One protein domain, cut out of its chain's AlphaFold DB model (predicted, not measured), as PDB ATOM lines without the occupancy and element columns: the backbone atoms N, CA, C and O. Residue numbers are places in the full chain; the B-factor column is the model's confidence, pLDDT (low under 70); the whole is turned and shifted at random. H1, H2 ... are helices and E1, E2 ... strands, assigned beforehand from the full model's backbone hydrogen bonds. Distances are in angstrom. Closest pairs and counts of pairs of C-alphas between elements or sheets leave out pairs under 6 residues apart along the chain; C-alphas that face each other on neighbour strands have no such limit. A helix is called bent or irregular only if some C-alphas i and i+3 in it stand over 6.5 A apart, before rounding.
ATOM      1  N   LYS A 690      36.698  35.060  33.433       76.50
ATOM      2  CA  LYS A 690      36.094  36.051  34.332       76.50
ATOM      3  C   LYS A 690      36.434  35.722  35.786       76.50
ATOM      4  O   LYS A 690      36.501  34.554  36.161       76.50
ATOM      5  N   THR A 691      36.624  36.753  36.600       81.12
ATOM      6  CA  THR A 691      36.810  36.623  38.051       81.12
ATOM      7  C   THR A 691      35.452  36.612  38.756       81.12
ATOM      8  O   THR A 691      34.546  37.353  38.373       81.12
ATOM      9  N   ILE A 692      35.311  35.756  39.763       83.62
ATOM     10  CA  ILE A 692      34.084  35.500  40.529       83.62
ATOM     11  C   ILE A 692      34.427  35.267  42.008       83.62
ATOM     12  O   ILE A 692      35.583  35.001  42.334       83.62
ATOM     13  N   GLU A 693      33.433  35.300  42.890       83.69
ATOM     14  CA  GLU A 693      33.578  34.870  44.287       83.69
ATOM     15  C   GLU A 693      32.815  33.567  44.530       83.69
ATOM     16  O   GLU A 693      31.742  33.348  43.970       83.69
ATOM     17  N   PHE A 694      33.391  32.688  45.346       87.06
ATOM     18  CA  PHE A 694      32.849  31.376  45.678       87.06
ATOM     19  C   PHE A 694      33.223  31.043  47.128       87.06
ATOM     20  O   PHE A 694      34.407  30.964  47.454       87.06
ATOM     21  N   HIS A 695      32.228  30.906  48.011       82.62
ATOM     22  CA  HIS A 695      32.420  30.667  49.454       82.62
ATOM     23  C   HIS A 695      33.437  31.625  50.125       82.62
ATOM     24  O   HIS A 695      34.254  31.214  50.941       82.62
ATOM     25  N   GLY A 696      33.406  32.915  49.763       78.44
ATOM     26  CA  GLY A 696      34.313  33.941  50.302       78.44
ATOM     27  C   GLY A 696      35.717  33.974  49.678       78.44
ATOM     28  O   GLY A 696      36.534  34.802  50.071       78.44
ATOM     29  N   HIS A 697      36.000  33.121  48.691       82.56
ATOM     30  CA  HIS A 697      37.274  33.090  47.972       82.56
ATOM     31  C   HIS A 697      37.112  33.511  46.509       82.56
ATOM     32  O   HIS A 697      36.190  33.087  45.811       82.56
ATOM     33  N   THR A 698      38.044  34.323  46.017       82.81
ATOM     34  CA  THR A 698      38.036  34.815  44.637       82.81
ATOM     35  C   THR A 698      38.609  33.766  43.674       82.81
ATOM     36  O   THR A 698      39.761  33.354  43.811       82.81
ATOM     37  N   LEU A 699      37.826  33.339  42.679       84.81
ATOM     38  CA  LEU A 699      38.192  32.312  41.697       84.81
ATOM     39  C   LEU A 699      38.176  32.842  40.254       84.81
ATOM     40  O   LEU A 699      37.473  33.794  39.919       84.81
ATOM     41  N   THR A 700      38.920  32.175  39.366       79.88
ATOM     42  CA  THR A 700      38.827  32.377  37.912       79.88
ATOM     43  C   THR A 700      37.894  31.337  37.294       79.88
ATOM     44  O   THR A 700      38.188  30.138  37.325       79.88
ATOM     45  N   ALA A 701      36.801  31.801  36.692       78.44
ATOM     46  CA  ALA A 701      35.909  31.001  35.865       78.44
ATOM     47  C   ALA A 701      36.260  31.129  34.375       78.44
ATOM     48  O   ALA A 701      36.615  32.198  33.871       78.44
ATOM     49  N   TYR A 702      36.112  30.022  33.654       78.00
ATOM     50  CA  TYR A 702      36.321  29.903  32.216       78.00
ATOM     51  C   TYR A 702      34.969  29.690  31.544       78.00
ATOM     52  O   TYR A 702      34.255  28.744  31.884       78.00
ATOM     53  N   ILE A 703      34.610  30.557  30.596       72.31
ATOM     54  CA  ILE A 703      33.314  30.473  29.917       72.31
ATOM     55  C   ILE A 703      33.402  29.384  28.844       72.31
ATOM     56  O   ILE A 703      34.047  29.549  27.808       72.31
ATOM     57  N   CYS A 704      32.771  28.246  29.118       65.31
ATOM     58  CA  CYS A 704      32.794  27.055  28.279       65.31
ATOM     59  C   CYS A 704      31.486  26.934  27.484       65.31
ATOM     60  O   CYS A 704      30.395  26.932  28.053       65.31
ATOM     61  N   SER A 705      31.579  26.793  26.161       53.19
ATOM     62  CA  SER A 705      30.419  26.514  25.306       53.19
ATOM     63  C   SER A 705      29.992  25.050  25.449       53.19
ATOM     64  O   SER A 705      30.769  24.144  25.144       53.19
ATOM     65  N   GLY A 706      28.768  24.807  25.927       44.41
ATOM     66  CA  GLY A 706      28.213  23.457  26.050       44.41
ATOM     67  C   GLY A 706      27.721  22.879  24.716       44.41
ATOM     68  O   GLY A 706      27.519  23.597  23.743       44.41
ATOM     69  N   LEU A 707      27.441  21.570  24.691       38.06
ATOM     70  CA  LEU A 707      26.874  20.849  23.533       38.06
ATOM     71  C   LEU A 707      25.389  21.183  23.233       38.06
ATOM     72  O   LEU A 707      24.733  20.466  22.483       38.06
ATOM     73  N   GLY A 708      24.848  22.256  23.818       40.06
ATOM     74  CA  GLY A 708      23.515  22.791  23.538       40.06
ATOM     75  C   GLY A 708      23.634  24.192  22.941       40.06
ATOM     76  O   GLY A 708      24.343  25.031  23.487       40.06
ATOM     77  N   ALA A 709      22.934  24.451  21.834       37.00
ATOM     78  CA  ALA A 709      23.239  25.531  20.885       37.00
ATOM     79  C   ALA A 709      23.196  26.989  21.405       37.00
ATOM     80  O   ALA A 709      23.499  27.890  20.633       37.00
ATOM     81  N   ASN A 710      22.826  27.241  22.667       45.50
ATOM     82  CA  ASN A 710      22.753  28.584  23.264       45.50
ATOM     83  C   ASN A 710      23.172  28.653  24.753       45.50
ATOM     84  O   ASN A 710      22.927  29.670  25.396       45.50
ATOM     85  N   THR A 711      23.792  27.615  25.339       52.38
ATOM     86  CA  THR A 711      24.190  27.635  26.766       52.38
ATOM     87  C   THR A 711      25.706  27.697  26.968       52.38
ATOM     88  O   THR A 711      26.431  26.703  26.871       52.38
ATOM     89  N   GLN A 712      26.183  28.899  27.298       63.31
ATOM     90  CA  GLN A 712      27.490  29.106  27.921       63.31
ATOM     91  C   GLN A 712      27.426  28.678  29.397       63.31
ATOM     92  O   GLN A 712      26.427  28.930  30.069       63.31
ATOM     93  N   ARG A 713      28.482  28.031  29.893       69.56
ATOM     94  CA  ARG A 713      28.637  27.592  31.288       69.56
ATOM     95  C   ARG A 713      29.878  28.241  31.892       69.56
ATOM     96  O   ARG A 713      30.932  28.240  31.259       69.56
ATOM     97  N   GLU A 714      29.775  28.773  33.105       79.56
ATOM     98  CA  GLU A 714      30.944  29.233  33.862       79.56
ATOM     99  C   GLU A 714      31.575  28.024  34.568       79.56
ATOM    100  O   GLU A 714      30.925  27.348  35.363       79.56
ATOM    101  N   CYS A 715      32.828  27.696  34.242       81.88
ATOM    102  CA  CYS A 715      33.508  26.524  34.795       81.88
ATOM    103  C   CYS A 715      34.777  26.908  35.564       81.88
ATOM    104  O   CYS A 715      35.634  27.620  35.044       81.88
ATOM    105  N   VAL A 716      34.926  26.394  36.782       80.50
ATOM    106  CA  VAL A 716      36.078  26.623  37.672       80.50
ATOM    107  C   VAL A 716      37.048  25.443  37.641       80.50
ATOM    108  O   VAL A 716      36.679  24.326  37.270       80.50
ATOM    109  N   SER A 717      38.312  25.672  38.013       85.62
ATOM    110  CA  SER A 717      39.314  24.599  38.060       85.62
ATOM    111  C   SER A 717      39.210  23.778  39.348       85.62
ATOM    112  O   SER A 717      39.056  24.338  40.433       85.62
ATOM    113  N   ILE A 718      39.347  22.451  39.249       82.69
ATOM    114  CA  ILE A 718      39.312  21.561  40.424       82.69
ATOM    115  C   ILE A 718      40.420  21.925  41.420       82.69
ATOM    116  O   ILE A 718      40.144  22.032  42.610       82.69
ATOM    117  N   ARG A 719      41.636  22.217  40.940       81.00
ATOM    118  CA  ARG A 719      42.755  22.691  41.771       81.00
ATOM    119  C   ARG A 719      42.395  23.939  42.587       81.00
ATOM    120  O   ARG A 719      42.775  24.035  43.746       81.00
ATOM    121  N   SER A 720      41.632  24.868  42.007       83.81
ATOM    122  CA  SER A 720      41.157  26.070  42.706       83.81
ATOM    123  C   SER A 720      40.201  25.735  43.853       83.81
ATOM    124  O   SER A 720      40.317  26.320  44.922       83.81
ATOM    125  N   LEU A 721      39.305  24.762  43.659       84.25
ATOM    126  CA  LEU A 721      38.398  24.279  44.706       84.25
ATOM    127  C   LEU A 721      39.147  23.503  45.804       84.25
ATOM    128  O   LEU A 721      38.886  23.702  46.988       84.25
ATOM    129  N   CYS A 722      40.134  22.676  45.438       83.38
ATOM    130  CA  CYS A 722      40.995  21.986  46.405       83.38
ATOM    131  C   CYS A 722      41.772  22.960  47.308       83.38
ATOM    132  O   CYS A 722      41.970  22.668  48.486       83.38
ATOM    133  N   ASN A 723      42.186  24.116  46.777       82.81
ATOM    134  CA  ASN A 723      42.870  25.156  47.549       82.81
ATOM    135  C   ASN A 723      41.952  25.861  48.567       82.81
ATOM    136  O   ASN A 723      42.467  26.386  49.546       82.81
ATOM    137  N   ILE A 724      40.627  25.871  48.366       85.88
ATOM    138  CA  ILE A 724      39.667  26.384  49.362       85.88
ATOM    139  C   ILE A 724      39.519  25.380  50.511       85.88
ATOM    140  O   ILE A 724      39.627  25.749  51.674       85.88
ATOM    141  N   LEU A 725      39.329  24.095  50.187       82.38
ATOM    142  CA  LEU A 725      39.124  23.034  51.184       82.38
ATOM    143  C   LEU A 725      40.371  22.740  52.034       82.38
ATOM    144  O   LEU A 725      40.262  22.289  53.170       82.38
ATOM    145  N   CYS A 726      41.568  22.928  51.472       78.19
ATOM    146  CA  CYS A 726      42.841  22.562  52.100       78.19
ATOM    147  C   CYS A 726      43.959  23.577  51.762       78.19
ATOM    148  O   CYS A 726      44.946  23.201  51.117       78.19
ATOM    149  N   PRO A 727      43.854  24.849  52.197       75.00
ATOM    150  CA  PRO A 727      44.751  25.934  51.771       75.00
ATOM    151  C   PRO A 727      46.227  25.713  52.132       75.00
ATOM    152  O   PRO A 727      47.112  26.177  51.418       75.00
ATOM    153  N   ASN A 728      46.504  24.951  53.194       69.00
ATOM    154  CA  ASN A 728      47.861  24.671  53.676       69.00
ATOM    155  C   ASN A 728      48.491  23.399  53.060       69.00
ATOM    156  O   ASN A 728      49.548  22.956  53.509       69.00
ATOM    157  N   SER A 729      47.855  22.765  52.065       71.38
ATOM    158  CA  SER A 729      48.343  21.497  51.506       71.38
ATOM    159  C   SER A 729      49.521  21.674  50.548       71.38
ATOM    160  O   SER A 729      49.417  22.299  49.494       71.38
ATOM    161  N   THR A 730      50.635  21.009  50.854       59.91
ATOM    162  CA  THR A 730      51.861  21.004  50.038       59.91
ATOM    163  C   THR A 730      51.764  20.175  48.750       59.91
ATOM    164  O   THR A 730      52.723  20.128  47.982       59.91
ATOM    165  N   SER A 731      50.636  19.498  48.482       71.31
ATOM    166  CA  SER A 731      50.471  18.655  47.283       71.31
ATOM    167  C   SER A 731      49.058  18.709  46.664       71.31
ATOM    168  O   SER A 731      48.348  17.697  46.635       71.31
ATOM    169  N   PRO A 732      48.644  19.865  46.098       66.50
ATOM    170  CA  PRO A 732      47.337  20.045  45.450       66.50
ATOM    171  C   PRO A 732      47.039  19.042  44.318       66.50
ATOM    172  O   PRO A 732      45.883  18.713  44.073       66.50
ATOM    173  N   ASP A 733      48.057  18.480  43.663       71.62
ATOM    174  CA  ASP A 733      47.882  17.434  42.646       71.62
ATOM    175  C   ASP A 733      47.382  16.098  43.233       71.62
ATOM    176  O   ASP A 733      46.587  15.399  42.601       71.62
ATOM    177  N   LYS A 734      47.779  15.752  44.469       75.88
ATOM    178  CA  LYS A 734      47.255  14.570  45.185       75.88
ATOM    179  C   LYS A 734      45.821  14.806  45.671       75.88
ATOM    180  O   LYS A 734      45.003  13.887  45.634       75.88
ATOM    181  N   LEU A 735      45.517  16.041  46.075       75.19
ATOM    182  CA  LEU A 735      44.167  16.521  46.392       75.19
ATOM    183  C   LEU A 735      43.219  16.383  45.194       75.19
ATOM    184  O   LEU A 735      42.170  15.756  45.326       75.19
ATOM    185  N   GLU A 736      43.608  16.884  44.013       79.88
ATOM    186  CA  GLU A 736      42.808  16.737  42.790       79.88
ATOM    187  C   GLU A 736      42.553  15.248  42.489       79.88
ATOM    188  O   GLU A 736      41.410  14.858  42.252       79.88
ATOM    189  N   VAL A 737      43.563  14.375  42.602       80.00
ATOM    190  CA  VAL A 737      43.372  12.920  42.432       80.00
ATOM    191  C   VAL A 737      42.369  12.329  43.438       80.00
ATOM    192  O   VAL A 737      41.515  11.550  43.011       80.00
ATOM    193  N   LYS A 738      42.403  12.725  44.720       80.31
ATOM    194  CA  LYS A 738      41.440  12.286  45.757       80.31
ATOM    195  C   LYS A 738      40.012  12.813  45.541       80.31
ATOM    196  O   LYS A 738      39.057  12.097  45.826       80.31
ATOM    197  N   MET A 739      39.843  14.010  44.978       82.06
ATOM    198  CA  MET A 739      38.523  14.608  44.726       82.06
ATOM    199  C   MET A 739      37.836  14.026  43.469       82.06
ATOM    200  O   MET A 739      36.608  14.002  43.350       82.06
ATOM    201  N   LEU A 740      38.606  13.500  42.508       79.38
ATOM    202  CA  LEU A 740      38.089  12.983  41.231       79.38
ATOM    203  C   LEU A 740      37.225  11.697  41.306       79.38
ATOM    204  O   LEU A 740      36.469  11.472  40.346       79.38
ATOM    205  N   PRO A 741      37.314  10.834  42.333       80.69
ATOM    206  CA  PRO A 741      36.299   9.824  42.650       80.69
ATOM    207  C   PRO A 741      34.970  10.403  43.164       80.69
ATOM    208  O   PRO A 741      33.933  10.081  42.587       80.69
ATOM    209  N   LEU A 742      34.988  11.303  44.157       81.62
ATOM    210  CA  LEU A 742      33.783  11.902  44.769       81.62
ATOM    211  C   LEU A 742      32.911  12.635  43.745       81.62
ATOM    212  O   LEU A 742      31.708  12.421  43.617       81.62
ATOM    213  N   LEU A 743      33.559  13.433  42.897       81.38
ATOM    214  CA  LEU A 743      32.914  14.129  41.785       81.38
ATOM    215  C   LEU A 743      32.344  13.166  40.722       81.38
ATOM    216  O   LEU A 743      31.764  13.607  39.730       81.38
ATOM    217  N   ARG A 744      32.613  11.855  40.820       80.25
ATOM    218  CA  ARG A 744      32.177  10.814  39.870       80.25
ATOM    219  C   ARG A 744      30.981  10.046  40.422       80.25
ATOM    220  O   ARG A 744      30.046   9.821  39.667       80.25
ATOM    221  N   SER A 745      30.963   9.735  41.721       78.44
ATOM    222  CA  SER A 745      29.804   9.117  42.386       78.44
ATOM    223  C   SER A 745      28.559  10.016  42.370       78.44
ATOM    224  O   SER A 745      27.442   9.507  42.325       78.44
ATOM    225  N   LYS A 746      28.729  11.346  42.329       77.56
ATOM    226  CA  LYS A 746      27.627  12.320  42.171       77.56
ATOM    227  C   LYS A 746      27.287  12.696  40.717       77.56
ATOM    228  O   LYS A 746      26.475  13.590  40.515       77.56
ATOM    229  N   ASN A 747      27.875  12.041  39.706       72.81
ATOM    230  CA  ASN A 747      27.669  12.349  38.276       72.81
ATOM    231  C   ASN A 747      27.924  13.824  37.874       72.81
ATOM    232  O   ASN A 747      27.343  14.318  36.909       72.81
ATOM    233  N   ILE A 748      28.817  14.530  38.580       77.12
ATOM    234  CA  ILE A 748      29.146  15.933  38.284       77.12
ATOM    235  C   ILE A 748      29.929  16.022  36.968       77.12
ATOM    236  O   ILE A 748      30.971  15.370  36.787       77.12
ATOM    237  N   ASN A 749      29.427  16.846  36.045       59.72
ATOM    238  CA  ASN A 749      29.958  16.955  34.692       59.72
ATOM    239  C   ASN A 749      31.348  17.599  34.699       59.72
ATOM    240  O   ASN A 749      31.547  18.709  35.194       59.72
ATOM    241  N   ARG A 750      32.326  16.897  34.118       62.59
ATOM    242  CA  ARG A 750      33.712  17.367  34.018       62.59
ATOM    243  C   ARG A 750      34.056  17.784  32.605       62.59
ATOM    244  O   ARG A 750      34.144  16.954  31.700       62.59
ATOM    245  N   PHE A 751      34.338  19.067  32.453       57.91
ATOM    246  CA  PHE A 751      34.795  19.647  31.207       57.91
ATOM    247  C   PHE A 751      36.314  19.487  31.114       57.91
ATOM    248  O   PHE A 751      37.083  20.012  31.921       57.91
ATOM    249  N   ARG A 752      36.760  18.719  30.117       52.88
ATOM    250  CA  ARG A 752      38.172  18.630  29.743       52.88
ATOM    251  C   ARG A 752      38.398  19.601  28.580       52.88
ATOM    252  O   ARG A 752      37.874  19.333  27.499       52.88
ATOM    253  N   PRO A 753      39.123  20.721  28.766       46.81
ATOM    254  CA  PRO A 753      39.342  21.675  27.684       46.81
ATOM    255  C   PRO A 753      40.090  20.992  26.533       46.81
ATOM    256  O   PRO A 753      41.123  20.356  26.747       46.81
ATOM    257  N   GLN A 754      39.569  21.117  25.308       42.03
ATOM    258  CA  GLN A 754      40.088  20.394  24.136       42.03
ATOM    259  C   GLN A 754      41.506  20.836  23.716       42.03
ATOM    260  O   GLN A 754      42.188  20.102  23.010       42.03
ATOM    261  N   ASN A 755      41.983  21.989  24.203       40.22
ATOM    262  CA  ASN A 755      43.344  22.493  24.000       40.22
ATOM    263  C   ASN A 755      44.154  22.467  25.311       40.22
ATOM    264  O   ASN A 755      44.261  23.475  26.011       40.22
ATOM    265  N   GLN A 756      44.759  21.321  25.646       34.56
ATOM    266  CA  GLN A 756      45.586  21.152  26.856       34.56
ATOM    267  C   GLN A 756      47.013  21.740  26.714       34.56
ATOM    268  O   GLN A 756      47.992  21.025  26.908       34.56
ATOM    269  N   GLN A 757      47.149  23.025  26.356       37.62
ATOM    270  CA  GLN A 757      48.458  23.714  26.269       37.62
ATOM    271  C   GLN A 757      48.538  25.097  26.952       37.62
ATOM    272  O   GLN A 757      49.620  25.667  26.995       37.62
ATOM    273  N   SER A 758      47.448  25.638  27.517       35.94
ATOM    274  CA  SER A 758      47.480  26.924  28.254       35.94
ATOM    275  C   SER A 758      46.824  26.895  29.640       35.94
ATOM    276  O   SER A 758      46.663  27.938  30.263       35.94
ATOM    277  N   LEU A 759      46.428  25.713  30.117       41.09
ATOM    278  CA  LEU A 759      45.944  25.461  31.476       41.09
ATOM    279  C   LEU A 759      46.608  24.160  31.943       41.09
ATOM    280  O   LEU A 759      46.404  23.105  31.336       41.09
ATOM    281  N   GLY A 760      47.486  24.261  32.943       42.41
ATOM    282  CA  GLY A 760      48.402  23.189  33.343       42.41
ATOM    283  C   GLY A 760      47.688  22.009  33.995       42.41
ATOM    284  O   GLY A 760      47.488  22.011  35.203       42.41
ATOM    285  N   VAL A 761      47.305  21.013  33.185       48.25
ATOM    286  CA  VAL A 761      46.647  19.734  33.557       48.25
ATOM    287  C   VAL A 761      45.297  19.880  34.298       48.25
ATOM    288  O   VAL A 761      44.572  18.897  34.454       48.25
ATOM    289  N   THR A 762      44.895  21.098  34.660       52.31
ATOM    290  CA  THR A 762      43.700  21.411  35.444       52.31
ATOM    291  C   THR A 762      42.409  21.005  34.744       52.31
ATOM    292  O   THR A 762      42.099  21.417  33.623       52.31
ATOM    293  N   ARG A 763      41.617  20.189  35.440       73.44
ATOM    294  CA  ARG A 763      40.274  19.784  35.011       73.44
ATOM    295  C   ARG A 763      39.259  20.841  35.443       73.44
ATOM    296  O   ARG A 763      39.410  21.433  36.512       73.44
ATOM    297  N   LEU A 764      38.228  21.059  34.628       78.94
ATOM    298  CA  LEU A 764      37.191  22.056  34.890       78.94
ATOM    299  C   LEU A 764      35.865  21.394  35.290       78.94
ATOM    300  O   LEU A 764      35.527  20.307  34.809       78.94
ATOM    301  N   ILE A 765      35.112  22.071  36.154       82.12
ATOM    302  CA  ILE A 765      33.762  21.700  36.596       82.12
ATOM    303  C   ILE A 765      32.852  22.921  36.503       82.12
ATOM    304  O   ILE A 765      33.304  24.044  36.718       82.12
ATOM    305  N   ASP A 766      31.586  22.695  36.160       85.44
ATOM    306  CA  ASP A 766      30.554  23.732  36.165       85.44
ATOM    307  C   ASP A 766      30.375  24.305  37.574       85.44
ATOM    308  O   ASP A 766      30.197  23.542  38.526       85.44
ATOM    309  N   ILE A 767      30.417  25.631  37.724       85.31
ATOM    310  CA  ILE A 767      30.274  26.256  39.043       85.31
ATOM    311  C   ILE A 767      28.940  25.886  39.704       85.31
ATOM    312  O   ILE A 767      28.914  25.637  40.905       85.31
ATOM    313  N   GLN A 768      27.861  25.743  38.927       83.62
ATOM    314  CA  GLN A 768      26.535  25.429  39.464       83.62
ATOM    315  C   GLN A 768      26.461  23.990  39.992       83.62
ATOM    316  O   GLN A 768      25.807  23.737  41.003       83.62
ATOM    317  N   ASP A 769      27.168  23.045  39.356       84.12
ATOM    318  CA  ASP A 769      27.302  21.678  39.875       84.12
ATOM    319  C   ASP A 769      28.255  21.625  41.092       84.12
ATOM    320  O   ASP A 769      28.071  20.781  41.969       84.12
ATOM    321  N   ALA A 770      29.257  22.513  41.173       86.00
ATOM    322  CA  ALA A 770      30.168  22.605  42.320       86.00
ATOM    323  C   ALA A 770      29.485  23.189  43.568       86.00
ATOM    324  O   ALA A 770      29.583  22.596  44.638       86.00
ATOM    325  N   GLU A 771      28.766  24.304  43.426       87.38
ATOM    326  CA  GLU A 771      28.028  24.990  44.498       87.38
ATOM    327  C   GLU A 771      26.952  24.073  45.101       87.38
ATOM    328  O   GLU A 771      26.949  23.780  46.298       87.38
ATOM    329  N   LYS A 772      26.106  23.496  44.237       87.88
ATOM    330  CA  LYS A 772      25.023  22.566  44.592       87.88
ATOM    331  C   LYS A 772      25.485  21.325  45.366       87.88
ATOM    332  O   LYS A 772      24.683  20.702  46.063       87.88
ATOM    333  N   HIS A 773      26.747  20.932  45.218       85.69
ATOM    334  CA  HIS A 773      27.319  19.755  45.867       85.69
ATOM    335  C   HIS A 773      28.450  20.086  46.852       85.69
ATOM    336  O   HIS A 773      29.080  19.154  47.357       85.69
ATOM    337  N   TRP A 774      28.679  21.368  47.168       90.06
ATOM    338  CA  TRP A 774      29.836  21.814  47.947       90.06
ATOM    339  C   TRP A 774      29.944  21.125  49.305       90.06
ATOM    340  O   TRP A 774      30.944  20.467  49.575       90.06
ATOM    341  N   THR A 775      28.882  21.174  50.111       85.81
ATOM    342  CA  THR A 775      28.850  20.601  51.469       85.81
ATOM    343  C   THR A 775      29.133  19.097  51.501       85.81
ATOM    344  O   THR A 775      29.745  18.604  52.443       85.81
ATOM    345  N   TYR A 776      28.747  18.358  50.455       88.25
ATOM    346  CA  TYR A 776      29.081  16.938  50.318       88.25
ATOM    347  C   TYR A 776      30.557  16.726  49.953       88.25
ATOM    348  O   TYR A 776      31.211  15.851  50.514       88.25
ATOM    349  N   ILE A 777      31.086  17.523  49.016       87.81
ATOM    350  CA  ILE A 777      32.500  17.463  48.612       87.81
ATOM    351  C   ILE A 777      33.397  17.807  49.809       87.81
ATOM    352  O   ILE A 777      34.380  17.116  50.051       87.81
ATOM    353  N   GLU A 778      33.030  18.832  50.573       88.38
ATOM    354  CA  GLU A 778      33.699  19.302  51.784       88.38
ATOM    355  C   GLU A 778      33.749  18.214  52.871       88.38
ATOM    356  O   GLU A 778      34.838  17.811  53.285       88.38
ATOM    357  N   GLN A 779      32.597  17.655  53.266       86.06
ATOM    358  CA  GLN A 779      32.515  16.604  54.293       86.06
ATOM    359  C   GLN A 779      33.322  15.345  53.934       86.06
ATOM    360  O   GLN A 779      34.090  14.841  54.757       86.06
ATOM    361  N   GLU A 780      33.193  14.850  52.702       86.25
ATOM    362  CA  GLU A 780      33.918  13.660  52.234       86.25
ATOM    363  C   GLU A 780      35.427  13.909  52.129       86.25
ATOM    364  O   GLU A 780      36.223  13.076  52.564       86.25
ATOM    365  N   MET A 781      35.844  15.070  51.607       85.56
ATOM    366  CA  MET A 781      37.262  15.427  51.549       85.56
ATOM    367  C   MET A 781      37.872  15.510  52.952       85.56
ATOM    368  O   MET A 781      38.973  14.995  53.143       85.56
ATOM    369  N   HIS A 782      37.166  16.069  53.942       81.56
ATOM    370  CA  HIS A 782      37.638  16.088  55.330       81.56
ATOM    371  C   HIS A 782      37.732  14.682  55.952       81.56
ATOM    372  O   HIS A 782      38.739  14.390  56.600       81.56
ATOM    373  N   SER A 783      36.779  13.771  55.704       82.81
ATOM    374  CA  SER A 783      36.911  12.368  56.154       82.81
ATOM    375  C   SER A 783      38.162  11.706  55.562       82.81
ATOM    376  O   SER A 783      38.983  11.142  56.283       82.81
ATOM    377  N   ILE A 784      38.374  11.891  54.255       79.06
ATOM    378  CA  ILE A 784      39.518  11.370  53.491       79.06
ATOM    379  C   ILE A 784      40.879  11.939  53.959       79.06
ATOM    380  O   ILE A 784      41.929  11.401  53.579       79.06
ATOM    381  N   PHE A 785      40.903  12.998  54.778       73.50
ATOM    382  CA  PHE A 785      42.101  13.445  55.500       73.50
ATOM    383  C   PHE A 785      42.209  12.852  56.905       73.50
ATOM    384  O   PHE A 785      43.270  12.331  57.244       73.50
ATOM    385  N   ASN A 786      41.127  12.852  57.684       70.19
ATOM    386  CA  ASN A 786      41.135  12.381  59.073       70.19
ATOM    387  C   ASN A 786      41.467  10.880  59.194       70.19
ATOM    388  O   ASN A 786      42.187  10.467  60.106       70.19
ATOM    389  N   ASP A 787      41.009  10.055  58.249       59.16
ATOM    390  CA  ASP A 787      41.365   8.627  58.206       59.16
ATOM    391  C   ASP A 787      42.847   8.410  57.852       59.16
ATOM    392  O   ASP A 787      43.457   7.416  58.247       59.16
ATOM    393  N   ASN A 788      43.452   9.382  57.165       54.28
ATOM    394  CA  ASN A 788      44.831   9.337  56.699       54.28
ATOM    395  C   ASN A 788      45.859   9.649  57.804       54.28
ATOM    396  O   ASN A 788      47.021   9.263  57.655       54.28
TER     397      ASN A 788
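AT A GLANCE: This is residues 690 to 788 of the 947 residues of the protein "Hypothetical protein" of Adineta steineri (UniProt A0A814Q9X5). A strongly twisted sheet of four strands makes one part of this elongated domain, and the helices H1, H2 and H4 gather toward the other, with H1 between the sheet and H2. Short H3 follows edge strand E4 and leads into H4, whose last residue lies at one end of the long axis, far from the E2 to E3 turn at the other. The 99 printed residues hold four named strands and four named helices, in the order E1 E2 E3 H1 H2 E4 H3 H4; the sheet order is E1 - E2 - E3 - E4, all antiparallel. The class is mixed, helices and strands; the whole is compact, with a radius of gyration of the C-alphas of 13.5 A and spans of 45 by 26 by 25 A.

IN THESE COORDINATES: E1 is residues 690 to 694, beginning at C-alpha 690 (36.094, 36.051, 34.332). E2 is residues 697 to 705, 24.6 A long, E3 residues 712 to 717, 16.2 A, and E4 residues 764 to 766. H1 is residues 718 to 725, H2 residues 732 to 745, 20.9 A, and H3 residues 767 to 772. H4, residues 774 to 788, runs 21.4 A to C-alpha 788 (44.831, 9.337, 56.699). H2 is neither bent nor irregular, but only just: C-alphas 738 and 741 are 6.5 A apart.

HOW THE PARTS SIT: E1, E2 and E3 form a meander, each strand the antiparallel neighbour of the one before, in two hairpins. N 692 and O 699 of E1 and E2 are within hydrogen-bond range at 2.9 A, as are N 702 and O 715 of E2 and E3 at 2.8 A, and N 716 and O 765 of E3 and E4 at 2.9 A. E2 pairs in a staggered way, with E1 over 697 to 701 and with E3 over 701 to 705. H1 is on the sheet, at a height of 8.4 A. H3 is on it too, at 7.6 A, over none of the strands. H1 and H2 touch, about perpendicular at 82 degrees; their closest C-alphas, of Arg 719 and Glu 736, are 6.0 A apart. H2 with residues 738 to 743 touches H4 at a steep tilt of 59 degrees, opposite ways; the closest C-alphas, of Leu 742 and Ile 777, are 6.9 A apart. E1 and H4 are apart. Every O i to N i+4 pair is within range in H1 and H3, 7 of 10 in H2 and 10 of 11 in H4.

THE WHOLE: The C-alphas farthest apart, of Ala 709 and Asn 788, are 44.8 A apart. The printed part has no cut. The link from H2 to E4 is long, with 18 residues. Mean pLDDT of the printed part is 72.3, and among the residues under 70 are 704 to 713 and 749 to 762.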